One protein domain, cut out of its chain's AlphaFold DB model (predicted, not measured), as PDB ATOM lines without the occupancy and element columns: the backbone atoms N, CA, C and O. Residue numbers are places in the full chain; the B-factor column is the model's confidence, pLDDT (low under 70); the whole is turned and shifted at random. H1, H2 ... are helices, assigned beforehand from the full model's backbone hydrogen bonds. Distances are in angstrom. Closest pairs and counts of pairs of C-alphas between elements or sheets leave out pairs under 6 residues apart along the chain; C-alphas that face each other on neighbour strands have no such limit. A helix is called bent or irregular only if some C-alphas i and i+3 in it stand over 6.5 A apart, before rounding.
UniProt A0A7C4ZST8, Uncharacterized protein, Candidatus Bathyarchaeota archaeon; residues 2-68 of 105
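AT A GLANCE: This is residues 2 to 68 of the 105 residues of an uncharacterized protein of Candidatus Bathyarchaeota archaeon (UniProt A0A7C4ZST8). The printed part is a flat, open U of helices with an empty middle: the longest helix, H2, makes one long side, H3 makes the short base across its end, and H4 folds back as the other long side. The short helix H1 stands just before H2, and the unnamed residues 2 to 10 stick out beyond it as a tail. The printed part has 67 residues with four named helices, in the order H1, H2, H3, H4, and no named strand; the class is all helix. It is extended, with a radius of gyration of the C-alphas of 17.4 A, and its C-alphas span 54 by 28 by 10 A.

IN THESE COORDINATES: H2 is residues 16 to 33, 25.3 A from first to last C-alpha, beginning at C-alpha 16 at (118.874, 83.532, 130.840). H3 is residues 35 to 43, 12.3 A long. H4 is residues 51 to 66, 22.3 A long, and ends at C-alpha 66 at (101.300, 90.037, 143.283). H4 is neither bent nor irregular, but only just: C-alphas 60 and 63 are 6.4 A apart. Before H2 comes H1, residues 11 to 14, 5.2 A long, beginning at C-alpha 11 at (115.117, 77.194, 126.342).

HOW THE PARTS SIT: H2 and H3 are close but not clearly touching, with the closest C-alphas, those of Gly 31 and Thr 38, 6.2 A apart. Their lines are about perpendicular, at 83 degrees. H3 and H4 are also close but not clearly touching, with the closest C-alphas, those of Leu 41 and Pro 52, 7.4 A apart. Their lines are only just about perpendicular, at 72 degrees. H2 and H4 are apart. H1 and H2 meet only through their link, and H1 is apart from H3 and from H4. Between H3 and H4, residues 45 to 46 and 49 to 50 form a short antiparallel pairing. Each pair of O i and N i+4 is within hydrogen-bond range in H2 and H3, and 10 of 12 are in H4; H1 is too short for such a pair, and its one pair of O i and N i+3 is not within range.

THE WHOLE: The C-alphas of Asn 2 and Gln 36, the two farthest apart, are 55.4 A from each other. Those of Asn 2 and Val 68, the first and last printed, are 22.5 A apart. The printed part has no cut. The links from H1 to H2 and from H2 to H3 are tight, with 1 residue each, and the link from H3 to H4 is short, with 7 residues. Residues 2 to 29, 32 to 37 and 54 to 68 stand free. The mean pLDDT of the printed part is 84.4, and residues 2 to 7 are under 70.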
ATOM      1  N   ASN A   2     101.021  63.606 144.753       46.44
ATOM      2  CA  ASN A   2     100.941  64.611 143.689       46.44
ATOM      3  C   ASN A   2     102.168  64.429 142.798       46.44
ATOM      4  O   ASN A   2     103.291  64.538 143.281       46.44
ATOM      5  N   ARG A   3     101.954  64.109 141.520       50.72
ATOM      6  CA  ARG A   3     103.011  64.222 140.517       50.72
ATOM      7  C   ARG A   3     103.284  65.708 140.355       50.72
ATOM      8  O   ARG A   3     102.422  66.427 139.856       50.72
ATOM      9  N   GLU A   4     104.446  66.162 140.801       57.75
ATOM     10  CA  GLU A   4     104.963  67.442 140.342       57.75
ATOM     11  C   GLU A   4     105.148  67.299 138.833       57.75
ATOM     12  O   GLU A   4     105.921  66.460 138.367       57.75
ATOM     13  N   ALA A   5     104.331  68.011 138.058       56.91
ATOM     14  CA  ALA A   5     104.570  68.144 136.635       56.91
ATOM     15  C   ALA A   5     105.979  68.727 136.497       56.91
ATOM     16  O   ALA A   5     106.230  69.803 137.040       56.91
ATOM     17  N   GLU A   6     106.897  68.008 135.844       58.03
ATOM     18  CA  GLU A   6     108.205  68.558 135.494       58.03
ATOM     19  C   GLU A   6     107.959  69.886 134.781       58.03
ATOM     20  O   GLU A   6     107.474  69.919 133.649       58.03
ATOM     21  N   VAL A   7     108.247  70.996 135.463       65.88
ATOM     22  CA  VAL A   7     108.276  72.308 134.832       65.88
ATOM     23  C   VAL A   7     109.473  72.262 133.896       65.88
ATOM     24  O   VAL A   7     110.613  72.491 134.297       65.88
ATOM     25  N   THR A   8     109.230  71.872 132.647       73.56
ATOM     26  CA  THR A   8     110.246  71.889 131.605       73.56
ATOM     27  C   THR A   8     110.612  73.344 131.365       73.56
ATOM     28  O   THR A   8     109.878  74.065 130.690       73.56
ATOM     29  N   LEU A   9     111.724  73.772 131.963       79.00
ATOM     30  CA  LEU A   9     112.268  75.113 131.785       79.00
ATOM     31  C   LEU A   9     112.414  75.390 130.290       79.00
ATOM     32  O   LEU A   9     113.055  74.626 129.553       79.00
ATOM     33  N   GLY A  10     111.809  76.484 129.838       84.00
ATOM     34  CA  GLY A  10     111.919  76.924 128.459       84.00
ATOM     35  C   GLY A  10     113.387  77.141 128.091       84.00
ATOM     36  O   GLY A  10     114.225  77.487 128.927       84.00
ATOM     37  N   ARG A  11     113.733  76.979 126.808       83.06
ATOM     38  CA  ARG A  11     115.117  77.194 126.342       83.06
ATOM     39  C   ARG A  11     115.633  78.601 126.682       83.06
ATOM     40  O   ARG A  11     116.820  78.760 126.934       83.06
ATOM     41  N   PHE A  12     114.745  79.594 126.737       86.44
ATOM     42  CA  PHE A  12     115.061  80.954 127.176       86.44
ATOM     43  C   PHE A  12     115.441  81.025 128.664       86.44
ATOM     44  O   PHE A  12     116.497  81.555 128.995       86.44
ATOM     45  N   GLU A  13     114.636  80.430 129.547       87.88
ATOM     46  CA  GLU A  13     114.870  80.406 131.000       87.88
ATOM     47  C   GLU A  13     116.177  79.683 131.338       87.88
ATOM     48  O   GLU A  13     116.969  80.156 132.150       87.88
ATOM     49  N   LYS A  14     116.459  78.582 130.630       88.50
ATOM     50  CA  LYS A  14     117.698  77.812 130.788       88.50
ATOM     51  C   LYS A  14     118.959  78.619 130.457       88.50
ATOM     52  O   LYS A  14     119.997  78.405 131.078       88.50
ATOM     53  N   TYR A  15     118.886  79.527 129.486       92.75
ATOM     54  CA  TYR A  15     120.025  80.331 129.031       92.75
ATOM     55  C   TYR A  15     119.925  81.804 129.441       92.75
ATOM     56  O   TYR A  15     120.602  82.647 128.855       92.75
ATOM     57  N   ILE A  16     119.122  82.136 130.459       92.56
ATOM     58  CA  ILE A  16     118.874  83.532 130.840       92.56
ATOM     59  C   ILE A  16     120.153  84.273 131.244       92.56
ATOM     60  O   ILE A  16     120.291  85.454 130.950       92.56
ATOM     61  N   TYR A  17     121.140  83.572 131.813       93.94
ATOM     62  CA  TYR A  17     122.442  84.160 132.142       93.94
ATOM     63  C   TYR A  17     123.196  84.657 130.895       93.94
ATOM     64  O   TYR A  17     123.795  85.729 130.931       93.94
ATOM     65  N   ILE A  18     123.127  83.921 129.775       95.50
ATOM     66  CA  ILE A  18     123.747  84.321 128.500       95.50
ATOM     67  C   ILE A  18     123.059  85.577 127.979       95.50
ATOM     68  O   ILE A  18     123.725  86.527 127.581       95.50
ATOM     69  N   TRP A  19     121.726  85.593 128.022       94.19
ATOM     70  CA  TRP A  19     120.934  86.740 127.589       94.19
ATOM     71  C   TRP A  19     121.203  87.985 128.435       94.19
ATOM     72  O   TRP A  19     121.364  89.060 127.869       94.19
ATOM     73  N   ILE A  20     121.331  87.850 129.760       94.75
ATOM     74  CA  ILE A  20     121.675  88.966 130.655       94.75
ATOM     75  C   ILE A  20     123.037  89.558 130.279       94.75
ATOM     76  O   ILE A  20     123.149  90.772 130.117       94.75
ATOM     77  N   ILE A  21     124.060  88.718 130.089       96.19
ATOM     78  CA  ILE A  21     125.405  89.172 129.702       96.19
ATOM     79  C   ILE A  21     125.372  89.845 128.324       96.19
ATOM     80  O   ILE A  21     125.952  90.916 128.142       96.19
ATOM     81  N   LEU A  22     124.660  89.253 127.362       96.19
ATOM     82  CA  LEU A  22     124.522  89.797 126.014       96.19
ATOM     83  C   LEU A  22     123.830  91.165 126.036       96.19
ATOM     84  O   LEU A  22     124.340  92.111 125.438       96.19
ATOM     85  N   CYS A  23     122.719  91.302 126.765       94.25
ATOM     86  CA  CYS A  23     122.021  92.574 126.941       94.25
ATOM     87  C   CYS A  23     122.879  93.616 127.669       94.25
ATOM     88  O   CYS A  23     122.850  94.782 127.284       94.25
ATOM     89  N   ALA A  24     123.666  93.222 128.674       94.81
ATOM     90  CA  ALA A  24     124.565  94.136 129.376       94.81
ATOM     91  C   ALA A  24     125.646  94.698 128.439       94.81
ATOM     92  O   ALA A  24     125.830  95.913 128.365       94.81
ATOM     93  N   ILE A  25     126.312  93.833 127.666       96.19
ATOM     94  CA  ILE A  25     127.328  94.246 126.685       96.19
ATOM     95  C   ILE A  25     126.697  95.127 125.604       96.19
ATOM     96  O   ILE A  25     127.224  96.196 125.295       96.19
ATOM     97  N   ALA A  26     125.553  94.711 125.057       94.56
ATOM     98  CA  ALA A  26     124.829  95.484 124.054       94.56
ATOM     99  C   ALA A  26     124.416  96.865 124.588       94.56
ATOM    100  O   ALA A  26     124.581  97.854 123.882       94.56
ATOM    101  N   GLY A  27     123.949  96.952 125.837       89.75
ATOM    102  CA  GLY A  27     123.593  98.209 126.493       89.75
ATOM    103  C   GLY A  27     124.785  99.156 126.652       89.75
ATOM    104  O   GLY A  27     124.672 100.339 126.339       89.75
ATOM    105  N   ILE A  28     125.948  98.637 127.058       91.56
ATOM    106  CA  ILE A  28     127.186  99.426 127.170       91.56
ATOM    107  C   ILE A  28     127.633  99.940 125.794       91.56
ATOM    108  O   ILE A  28     127.979 101.113 125.651       91.56
ATOM    109  N   LEU A  29     127.608  99.082 124.768       92.75
ATOM    110  CA  LEU A  29     127.974  99.465 123.401       92.75
ATOM    111  C   LEU A  29     127.003 100.510 122.840       92.75
ATOM    112  O   LEU A  29     127.449 101.523 122.309       92.75
ATOM    113  N   LEU A  30     125.693 100.312 123.008       89.06
ATOM    114  CA  LEU A  30     124.669 101.272 122.588       89.06
ATOM    115  C   LEU A  30     124.841 102.623 123.281       89.06
ATOM    116  O   LEU A  30     124.834 103.646 122.602       89.06
ATOM    117  N   GLY A  31     125.073 102.638 124.596       85.50
ATOM    118  CA  GLY A  31     125.324 103.874 125.339       85.50
ATOM    119  C   GLY A  31     126.577 104.622 124.871       85.50
ATOM    120  O   GLY A  31     126.621 105.848 124.944       85.50
ATOM    121  N   ARG A  32     127.578 103.903 124.345       86.19
ATOM    122  CA  ARG A  32     128.820 104.485 123.819       86.19
ATOM    123  C   ARG A  32     128.702 104.975 122.372       86.19
ATOM    124  O   ARG A  32     129.279 106.009 122.051       86.19
ATOM    125  N   PHE A  33     128.002 104.247 121.501       87.00
ATOM    126  CA  PHE A  33     127.854 104.605 120.082       87.00
ATOM    127  C   PHE A  33     126.720 105.601 119.816       87.00
ATOM    128  O   PHE A  33     126.801 106.371 118.862       87.00
ATOM    129  N   LEU A  34     125.678 105.612 120.651       85.00
ATOM    130  CA  LEU A  34     124.516 106.494 120.526       85.00
ATOM    131  C   LEU A  34     124.328 107.324 121.810       85.00
ATOM    132  O   LEU A  34     123.357 107.118 122.542       85.00
ATOM    133  N   PRO A  35     125.214 108.306 122.079       80.69
ATOM    134  CA  PRO A  35     125.112 109.167 123.262       80.69
ATOM    135  C   PRO A  35     123.873 110.081 123.235       80.69
ATOM    136  O   PRO A  35     123.472 110.636 124.251       80.69
ATOM    137  N   GLN A  36     123.249 110.240 122.068       81.12
ATOM    138  CA  GLN A  36     122.005 110.994 121.915       81.12
ATOM    139  C   GLN A  36     120.841 110.276 122.610       81.12
ATOM    140  O   GLN A  36     120.062 110.904 123.314       81.12
ATOM    141  N   LEU A  37     120.788 108.941 122.516       76.44
ATOM    142  CA  LEU A  37     119.747 108.138 123.154       76.44
ATOM    143  C   LEU A  37     119.840 108.211 124.685       76.44
ATOM    144  O   LEU A  37     118.830 108.292 125.378       76.44
ATOM    145  N   THR A  38     121.060 108.203 125.226       74.81
ATOM    146  CA  THR A  38     121.285 108.372 126.667       74.81
ATOM    147  C   THR A  38     120.980 109.797 127.120       74.81
ATOM    148  O   THR A  38     120.429 109.966 128.204       74.81
ATOM    149  N   HIS A  39     121.261 110.810 126.295       77.94
ATOM    150  CA  HIS A  39     120.876 112.194 126.566       77.94
ATOM    151  C   HIS A  39     119.350 112.375 126.594       77.94
ATOM    152  O   HIS A  39     118.829 112.976 127.530       77.94
ATOM    153  N   ASP A  40     118.623 111.793 125.640       80.12
ATOM    154  CA  ASP A  40     117.158 111.852 125.594       80.12
ATOM    155  C   ASP A  40     116.533 111.121 126.791       80.12
ATOM    156  O   ASP A  40     115.656 111.658 127.466       80.12
ATOM    157  N   LEU A  41     117.047 109.940 127.152       78.00
ATOM    158  CA  LEU A  41     116.632 109.229 128.368       78.00
ATOM    159  C   LEU A  41     116.936 110.019 129.648       78.00
ATOM    160  O   LEU A  41     116.164 109.952 130.605       78.00
ATOM    161  N   ASN A  42     118.035 110.774 129.670       74.56
ATOM    162  CA  ASN A  42     118.387 111.645 130.787       74.56
ATOM    163  C   ASN A  42     117.555 112.938 130.808       74.56
ATOM    164  O   ASN A  42     117.343 113.503 131.872       74.56
ATOM    165  N   SER A  43     117.033 113.392 129.666       80.06
ATOM    166  CA  SER A  43     116.087 114.514 129.606       80.06
ATOM    167  C   SER A  43     114.713 114.150 130.180       80.06
ATOM    168  O   SER A  43     114.013 115.007 130.710       80.06
ATOM    169  N   LEU A  44     114.365 112.856 130.171       80.31
ATOM    170  CA  LEU A  44     113.195 112.282 130.850       80.31
ATOM    171  C   LEU A  44     113.419 112.075 132.362       80.31
ATOM    172  O   LEU A  44     112.737 111.268 133.005       80.31
ATOM    173  N   ASN A  45     114.392 112.781 132.932       80.44
ATOM    174  CA  ASN A  45     114.664 112.805 134.354       80.44
ATOM    175  C   ASN A  45     113.965 114.012 134.994       80.44
ATOM    176  O   ASN A  45     114.157 115.155 134.577       80.44
ATOM    177  N   VAL A  46     113.162 113.759 136.026       78.25
ATOM    178  CA  VAL A  46     112.517 114.807 136.820       78.25
ATOM    179  C   VAL A  46     113.092 114.750 138.229       78.25
ATOM    180  O   VAL A  46     112.915 113.766 138.944       78.25
ATOM    181  N   GLY A  47     113.805 115.804 138.633       78.19
ATOM    182  CA  GLY A  47     114.322 115.942 140.000       78.19
ATOM    183  C   GLY A  47     115.406 114.931 140.401       78.19
ATOM    184  O   GLY A  47     115.542 114.633 141.582       78.19
ATOM    185  N   GLY A  48     116.162 114.387 139.444       77.44
ATOM    186  CA  GLY A  48     117.194 113.369 139.681       77.44
ATOM    187  C   GLY A  48     116.707 111.928 139.485       77.44
ATOM    188  O   GLY A  48     117.523 111.010 139.518       77.44
ATOM    189  N   VAL A  49     115.415 111.715 139.212       81.56
ATOM    190  CA  VAL A  49     114.818 110.392 138.993       81.56
ATOM    191  C   VAL A  49     114.405 110.205 137.531       81.56
ATOM    192  O   VAL A  49     113.582 110.948 136.995       81.56
ATOM    193  N   SER A  50     114.948 109.174 136.881       87.56
ATOM    194  CA  SER A  50     114.612 108.829 135.495       87.56
ATOM    195  C   SER A  50     113.270 108.099 135.410       87.56
ATOM    196  O   SER A  50     113.179 106.924 135.777       87.56
ATOM    197  N   ILE A  51     112.251 108.755 134.843       89.88
ATOM    198  CA  ILE A  51     110.889 108.206 134.695       89.88
ATOM    199  C   ILE A  51     110.886 106.825 134.006       89.88
ATOM    200  O   ILE A  51     110.235 105.913 134.526       89.88
ATOM    201  N   PRO A  52     111.626 106.604 132.894       88.38
ATOM    202  CA  PRO A  52     111.638 105.303 132.227       88.38
ATOM    203  C   PRO A  52     112.159 104.179 133.129       88.38
ATOM    204  O   PRO A  52     111.578 103.096 133.180       88.38
ATOM    205  N   ILE A  53     113.230 104.445 133.881       88.94
ATOM    206  CA  ILE A  53     113.860 103.457 134.765       88.94
ATOM    207  C   ILE A  53     112.910 103.104 135.907       88.94
ATOM    208  O   ILE A  53     112.733 101.926 136.211       88.94
ATOM    209  N   THR A  54     112.255 104.104 136.501       89.94
ATOM    210  CA  THR A  54     111.265 103.895 137.561       89.94
ATOM    211  C   THR A  54     110.116 103.006 137.090       89.94
ATOM    212  O   THR A  54     109.736 102.079 137.803       89.94
ATOM    213  N   PHE A  55     109.597 103.231 135.881       92.69
ATOM    214  CA  PHE A  55     108.531 102.402 135.317       92.69
ATOM    215  C   PHE A  55     108.987 100.955 135.080       92.69
ATOM    216  O   PHE A  55     108.286 100.019 135.464       92.69
ATOM    217  N   LEU A  56     110.187 100.758 134.523       91.38
ATOM    218  CA  LEU A  56     110.774  99.426 134.344       91.38
ATOM    219  C   LEU A  56     110.940  98.694 135.685       91.38
ATOM    220  O   LEU A  56     110.534  97.541 135.811       91.38
ATOM    221  N   MET A  57     111.487  99.370 136.698       92.19
ATOM    222  CA  MET A  57     111.629  98.831 138.055       92.19
ATOM    223  C   MET A  57     110.275  98.438 138.653       92.19
ATOM    224  O   MET A  57     110.135  97.340 139.191       92.19
ATOM    225  N   PHE A  58     109.257  99.290 138.505       93.88
ATOM    226  CA  PHE A  58     107.905  98.999 138.975       93.88
ATOM    227  C   PHE A  58     107.347  97.718 138.344       93.88
ATOM    228  O   PHE A  58     106.849  96.851 139.058       93.88
ATOM    229  N   PHE A  59     107.503  97.549 137.028       94.38
ATOM    230  CA  PHE A  59     107.066  96.341 136.323       94.38
ATOM    231  C   PHE A  59     107.816  95.073 136.733       94.38
ATOM    232  O   PHE A  59     107.269  93.986 136.580       94.38
ATOM    233  N   LEU A  60     109.035  95.179 137.262       92.44
ATOM    234  CA  LEU A  60     109.784  94.031 137.781       92.44
ATOM    235  C   LEU A  60     109.349  93.653 139.203       92.44
ATOM    236  O   LEU A  60     109.248  92.469 139.522       92.44
ATOM    237  N   VAL A  61     109.060  94.647 140.046       92.69
ATOM    238  CA  VAL A  61     108.661  94.439 141.448       92.69
ATOM    239  C   VAL A  61     107.184  94.048 141.574       92.69
ATOM    240  O   VAL A  61     106.831  93.191 142.377       92.69
ATOM    241  N   TYR A  62     106.303  94.636 140.765       93.06
ATOM    242  CA  TYR A  62     104.867  94.357 140.803       93.06
ATOM    243  C   TYR A  62     104.499  92.861 140.667       93.06
ATOM    244  O   TYR A  62     103.744  92.364 141.505       93.06
ATOM    245  N   PRO A  63     105.016  92.092 139.684       89.06
ATOM    246  CA  PRO A  63     104.631  90.695 139.500       89.06
ATOM    247  C   PRO A  63     105.127  89.784 140.622       89.06
ATOM    248  O   PRO A  63     104.488  88.771 140.898       89.06
ATOM    249  N   THR A  64     106.257  90.100 141.260       89.50
ATOM    250  CA  THR A  64     106.748  89.308 142.395       89.50
ATOM    251  C   THR A  64     105.887  89.566 143.625       89.50
ATOM    252  O   THR A  64     105.481  88.606 144.272       89.50
ATOM    253  N   MET A  65     105.500  90.821 143.873       88.12
ATOM    254  CA  MET A  65     104.579  91.197 144.951       88.12
ATOM    255  C   MET A  65     103.185  90.582 144.778       88.12
ATOM    256  O   MET A  65     102.632  90.042 145.732       88.12
ATOM    257  N   ALA A  66     102.628  90.593 143.562       89.12
ATOM    258  CA  ALA A  66     101.300  90.037 143.283       89.12
ATOM    259  C   ALA A  66     101.213  88.509 143.472       89.12
ATOM    260  O   ALA A  66     100.126  87.971 143.664       89.12
ATOM    261  N   LYS A  67     102.350  87.801 143.417       84.62
ATOM    262  CA  LYS A  67     102.428  86.350 143.648       84.62
ATOM    263  C   LYS A  67     102.509  85.974 145.132       84.62
ATOM    264  O   LYS A  67     102.369  84.795 145.451       84.62
ATOM    265  N   VAL A  68     102.738  86.934 146.031       86.94
ATOM    266  CA  VAL A  68     102.848  86.674 147.472       86.94
ATOM    267  C   VAL A  68     101.466  86.403 148.059       86.94
ATOM    268  O   VAL A  68     100.564  87.237 147.978       86.94
TER     269      VAL A  68